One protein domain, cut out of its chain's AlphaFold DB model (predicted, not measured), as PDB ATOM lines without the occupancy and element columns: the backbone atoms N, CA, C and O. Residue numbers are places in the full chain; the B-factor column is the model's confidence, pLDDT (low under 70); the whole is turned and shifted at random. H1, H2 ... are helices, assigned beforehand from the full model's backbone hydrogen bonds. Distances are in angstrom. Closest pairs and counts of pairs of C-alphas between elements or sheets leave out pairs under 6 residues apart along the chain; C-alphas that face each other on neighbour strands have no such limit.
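This is residues 107 to 148 of the 148 residues of an uncharacterized protein of viral metagenome (UniProt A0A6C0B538). Two helices of equal residue count, H2 and H3, lie side by side and run the same way, with the stretch of residues 127 to 136 folding back from the end of H2 to the beginning of H3. The short helix H1 sits to one side of this pair, nearer to H3 than to H2. The printed part has 42 residues with three named helices in the order H1, H2, H3 and no named strand; its class is all helix. It is compact, with a radius of gyration of the C-alphas of 9.1 A, and its C-alphas span 24 by 18 by 14 A.

H1, residues 108 to 113, and H2, residues 117 to 126, are close but not clearly touching; their closest C-alphas, of Leu 112 and Leu 120, are 7.8 A apart. Their lines stand at a steep tilt of 54 degrees, opposite ways. H1 only just touches H3, residues 137 to 146, with 3 pairs of C-alphas within 8 A; the closest, of Leu 112 and Ile 141, are 6.6 A apart. These two stand at a shallow tilt of 26 degrees, opposite ways. H2 and H3 touch, with the C-alphas of Ala 117 and Lys 137 closest at 5.5 A, at a shallow tilt of 28 degrees, the same way. In H1, H2 and H3 every O i to N i+4 pair is within hydrogen-bond range.

H1 begins at C-alpha 108 (51.989, 23.137, 114.040) and measures 8.1 A from first to last C-alpha. H2 begins at C-alpha 117 (49.469, 22.874, 98.611) and measures 14.3 A. H3 measures 14.2 A and ends at C-alpha 146 (40.323, 23.331, 112.564).

The two C-alphas farthest apart, of Glu 107 and Lys 133, are 26.4 A apart. The printed part has no cut and ends at the chain's last residue, Ser 148. The link from H1 to H2 is tight, and that from H2 to H3, 10 residues, is short. The mean pLDDT of the printed part is 82.6; residues 107 to 113 and residue 148 are under 70.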
ATOM      1  N   GLU A 107      52.441  25.206 117.701       53.22
ATOM      2  CA  GLU A 107      53.714  24.786 117.107       53.22
ATOM      3  C   GLU A 107      53.575  24.007 115.769       53.22
ATOM      4  O   GLU A 107      54.563  23.645 115.127       53.22
ATOM      5  N   ASP A 108      52.349  23.835 115.273       55.78
ATOM      6  CA  ASP A 108      51.989  23.137 114.040       55.78
ATOM      7  C   ASP A 108      52.044  24.000 112.772       55.78
ATOM      8  O   ASP A 108      52.172  23.458 111.668       55.78
ATOM      9  N   MET A 109      52.026  25.335 112.882       55.62
ATOM     10  CA  MET A 109      52.185  26.226 111.716       55.62
ATOM     11  C   MET A 109      53.554  26.052 111.042       55.62
ATOM     12  O   MET A 109      53.651  26.136 109.817       55.62
ATOM     13  N   ALA A 110      54.608  25.742 111.805       59.97
ATOM     14  CA  ALA A 110      55.936  25.474 111.253       59.97
ATOM     15  C   ALA A 110      55.970  24.148 110.467       59.97
ATOM     16  O   ALA A 110      56.526  24.077 109.366       59.97
ATOM     17  N   THR A 111      55.302  23.116 110.985       63.94
ATOM     18  CA  THR A 111      55.256  21.774 110.382       63.94
ATOM     19  C   THR A 111      54.309  21.706 109.176       63.94
ATOM     20  O   THR A 111      54.574  20.990 108.206       63.94
ATOM     21  N   LEU A 112      53.212  22.471 109.189       65.94
ATOM     22  CA  LEU A 112      52.238  22.557 108.092       65.94
ATOM     23  C   LEU A 112      52.613  23.618 107.046       65.94
ATOM     24  O   LEU A 112      52.351  23.434 105.855       65.94
ATOM     25  N   GLY A 113      53.303  24.685 107.453       69.94
ATOM     26  CA  GLY A 113      53.809  25.742 106.576       69.94
ATOM     27  C   GLY A 113      54.883  25.261 105.597       69.94
ATOM     28  O   GLY A 113      54.960  25.777 104.479       69.94
ATOM     29  N   GLY A 114      55.646  24.219 105.948       76.50
ATOM     30  CA  GLY A 114      56.614  23.571 105.052       76.50
ATOM     31  C   GLY A 114      55.991  22.682 103.967       76.50
ATOM     32  O   GLY A 114      56.636  22.396 102.959       76.50
ATOM     33  N   LYS A 115      54.725  22.269 104.120       80.94
ATOM     34  CA  LYS A 115      54.057  21.354 103.181       80.94
ATOM     35  C   LYS A 115      53.577  22.085 101.932       80.94
ATOM     36  O   LYS A 115      53.217  23.269 101.955       80.94
ATOM     37  N   THR A 116      53.585  21.394 100.798       84.94
ATOM     38  CA  THR A 116      53.077  21.961  99.542       84.94
ATOM     39  C   THR A 116      51.547  21.966  99.543       84.94
ATOM     40  O   THR A 116      50.906  21.190 100.250       84.94
ATOM     41  N   ALA A 117      50.930  22.825  98.726       83.44
ATOM     42  CA  ALA A 117      49.469  22.874  98.611       83.44
ATOM     43  C   ALA A 117      48.860  21.524  98.179       83.44
ATOM     44  O   ALA A 117      47.729  21.223  98.538       83.44
ATOM     45  N   VAL A 118      49.615  20.698  97.446       86.81
ATOM     46  CA  VAL A 118      49.189  19.352  97.034       86.81
ATOM     47  C   VAL A 118      49.149  18.397  98.228       86.81
ATOM     48  O   VAL A 118      48.146  17.721  98.422       86.81
ATOM     49  N   GLN A 119      50.182  18.403  99.074       86.56
ATOM     50  CA  GLN A 119      50.229  17.564 100.278       86.56
ATOM     51  C   GLN A 119      49.159  17.957 101.301       86.56
ATOM     52  O   GLN A 119      48.563  17.094 101.935       86.56
ATOM     53  N   LEU A 120      48.870  19.253 101.444       88.38
ATOM     54  CA  LEU A 120      47.794  19.719 102.324       88.38
ATOM     55  C   LEU A 120      46.423  19.216 101.854       88.38
ATOM     56  O   LEU A 120      45.619  18.772 102.663       88.38
ATOM     57  N   ARG A 121      46.175  19.214 100.540       88.62
ATOM     58  CA  ARG A 121      44.946  18.662  99.945       88.62
ATOM     59  C   ARG A 121      44.831  17.158 100.134       88.62
ATOM     60  O   ARG A 121      43.746  16.664 100.415       88.62
ATOM     61  N   GLU A 122      45.940  16.441  99.995       90.69
ATOM     62  CA  GLU A 122      45.994  15.007 100.264       90.69
ATOM     63  C   GLU A 122      45.639  14.721 101.727       90.69
ATOM     64  O   GLU A 122      44.736  13.933 101.980       90.69
ATOM     65  N   MET A 123      46.228  15.455 102.676       88.88
ATOM     66  CA  MET A 123      45.897  15.334 104.101       88.88
ATOM     67  C   MET A 123      44.426  15.657 104.400       88.88
ATOM     68  O   MET A 123      43.786  14.919 105.146       88.88
ATOM     69  N   LEU A 124      43.871  16.715 103.799       89.12
ATOM     70  CA  LEU A 124      42.451  17.064 103.937       89.12
ATOM     71  C   LEU A 124      41.542  15.982 103.336       89.12
ATOM     72  O   LEU A 124      40.535  15.624 103.943       89.12
ATOM     73  N   THR A 125      41.932  15.396 102.201       90.88
ATOM     74  CA  THR A 125      41.215  14.273 101.572       90.88
ATOM     75  C   THR A 125      41.251  13.033 102.461       90.88
ATOM     76  O   THR A 125      40.214  12.416 102.687       90.88
ATOM     77  N   THR A 126      42.419  12.684 103.012       91.81
ATOM     78  CA  THR A 126      42.573  11.566 103.957       91.81
ATOM     79  C   THR A 126      41.716  11.761 105.206       91.81
ATOM     80  O   THR A 126      41.196  10.792 105.753       91.81
ATOM     81  N   LYS A 127      41.545  13.010 105.650       86.69
ATOM     82  CA  LYS A 127      40.704  13.377 106.795       86.69
ATOM     83  C   LYS A 127      39.221  13.565 106.438       86.69
ATOM     84  O   LYS A 127      38.421  13.780 107.338       86.69
ATOM     85  N   GLY A 128      38.843  13.461 105.161       89.75
ATOM     86  CA  GLY A 128      37.460  13.619 104.698       89.75
ATOM     87  C   GLY A 128      36.932  15.056 104.753       89.75
ATOM     88  O   GLY A 128      35.720  15.260 104.723       89.75
ATOM     89  N   ILE A 129      37.816  16.052 104.839       89.81
ATOM     90  CA  ILE A 129      37.447  17.465 104.945       89.81
ATOM     91  C   ILE A 129      37.256  18.021 103.528       89.81
ATOM     92  O   ILE A 129      38.201  17.985 102.731       89.81
ATOM     93  N   PRO A 130      36.065  18.539 103.179       89.25
ATOM     94  CA  PRO A 130      35.840  19.136 101.874       89.25
ATOM     95  C   PRO A 130      36.655  20.426 101.733       89.25
ATOM     96  O   PRO A 130      36.674  21.272 102.621       89.25
ATOM     97  N   TYR A 131      37.312  20.584 100.587       91.38
ATOM     98  CA  TYR A 131      38.057  21.787 100.224       91.38
ATOM     99  C   TYR A 131      37.827  22.117  98.746       91.38
ATOM    100  O   TYR A 131      37.518  21.240  97.930       91.38
ATOM    101  N   SER A 132      38.009  23.379  98.370       89.00
ATOM    102  CA  SER A 132      37.963  23.826  96.982       89.00
ATOM    103  C   SER A 132      39.337  23.747  96.315       89.00
ATOM    104  O   SER A 132      40.386  24.047  96.889       89.00
ATOM    105  N   LYS A 133      39.353  23.415  95.018       86.38
ATOM    106  CA  LYS A 133      40.580  23.421  94.200       86.38
ATOM    107  C   LYS A 133      41.193  24.820  94.062       86.38
ATOM    108  O   LYS A 133      42.379  24.917  93.741       86.38
ATOM    109  N   SER A 134      40.408  25.871  94.295       87.75
ATOM    110  CA  SER A 134      40.849  27.270  94.296       87.75
ATOM    111  C   SER A 134      41.367  27.749  95.654       87.75
ATOM    112  O   SER A 134      41.842  28.881  95.739       87.75
ATOM    113  N   ASP A 135      41.286  26.928  96.707       88.06
ATOM    114  CA  ASP A 135      41.678  27.360  98.047       88.06
ATOM    115  C   ASP A 135      43.177  27.630  98.127       88.06
ATOM    116  O   ASP A 135      44.023  26.850  97.659       88.06
ATOM    117  N   LYS A 136      43.488  28.774  98.743       90.44
ATOM    118  CA  LYS A 136      44.853  29.212  99.012       90.44
ATOM    119  C   LYS A 136      45.469  28.308 100.073       90.44
ATOM    120  O   LYS A 136      44.785  27.757 100.933       90.44
ATOM    121  N   LYS A 137      46.797  28.204 100.052       87.38
ATOM    122  CA  LYS A 137      47.559  27.398 101.015       87.38
ATOM    123  C   LYS A 137      47.207  27.728 102.475       87.38
ATOM    124  O   LYS A 137      47.089  26.809 103.271       87.38
ATOM    125  N   SER A 138      46.984  29.001 102.805       88.94
ATOM    126  CA  SER A 138      46.579  29.432 104.151       88.94
ATOM    127  C   SER A 138      45.221  28.867 104.582       88.94
ATOM    128  O   SER A 138      45.088  28.398 105.706       88.94
ATOM    129  N   THR A 139      44.235  28.840 103.683       89.44
ATOM    130  CA  THR A 139      42.909  28.258 103.941       89.44
ATOM    131  C   THR A 139      43.002  26.750 104.146       89.44
ATOM    132  O   THR A 139      42.405  26.222 105.073       89.44
ATOM    133  N   LEU A 140      43.817  26.061 103.338       88.50
ATOM    134  CA  LEU A 140      44.045  24.619 103.488       88.50
ATOM    135  C   LEU A 140      44.715  24.275 104.829       88.50
ATOM    136  O   LEU A 140      44.372  23.268 105.439       88.50
ATOM    137  N   ILE A 141      45.645  25.114 105.300       90.38
ATOM    138  CA  ILE A 141      46.261  24.969 106.629       90.38
ATOM    139  C   ILE A 141      45.222  25.218 107.728       90.38
ATOM    140  O   ILE A 141      45.129  24.421 108.652       90.38
ATOM    141  N   SER A 142      44.406  26.268 107.590       88.31
ATOM    142  CA  SER A 142      43.367  26.616 108.571       88.31
ATOM    143  C   SER A 142      42.316  25.510 108.703       88.31
ATOM    144  O   SER A 142      41.936  25.157 109.811       88.31
ATOM    145  N   LEU A 143      41.892  24.908 107.587       88.12
ATOM    146  CA  LEU A 143      40.967  23.769 107.583       88.12
ATOM    147  C   LEU A 143      41.565  22.535 108.260       88.12
ATOM    148  O   LEU A 143      40.868  21.821 108.973       88.12
ATOM    149  N   LEU A 144      42.855  22.279 108.037       86.31
ATOM    150  CA  LEU A 144      43.537  21.138 108.633       86.31
ATOM    151  C   LEU A 144      43.746  21.332 110.138       86.31
ATOM    152  O   LEU A 144      43.634  20.366 110.880       86.31
ATOM    153  N   GLN A 145      44.011  22.565 110.574       85.00
ATOM    154  CA  GLN A 145      44.105  22.929 111.985       85.00
ATOM    155  C   GLN A 145      42.739  22.864 112.675       85.00
ATOM    156  O   GLN A 145      42.637  22.310 113.760       85.00
ATOM    157  N   ALA A 146      41.685  23.369 112.031       84.69
ATOM    158  CA  ALA A 146      40.323  23.331 112.564       84.69
ATOM    159  C   ALA A 146      39.757  21.906 112.692       84.69
ATOM    160  O   ALA A 146      38.819  21.681 113.447       84.69
ATOM    161  N   ALA A 147      40.303  20.955 111.933       80.69
ATOM    162  CA  ALA A 147      39.897  19.556 111.953       80.69
ATOM    163  C   ALA A 147      40.878  18.630 112.693       80.69
ATOM    164  O   ALA A 147      40.696  17.405 112.650       80.69
ATOM    165  N   SER A 148      41.943  19.185 113.284       69.56
ATOM    166  CA  SER A 148      42.927  18.434 114.072       69.56
ATOM    167  C   SER A 148      42.532  18.304 115.537       69.56
ATOM    168  O   SER A 148      41.615  19.018 115.989       69.56
TER     169      SER A 148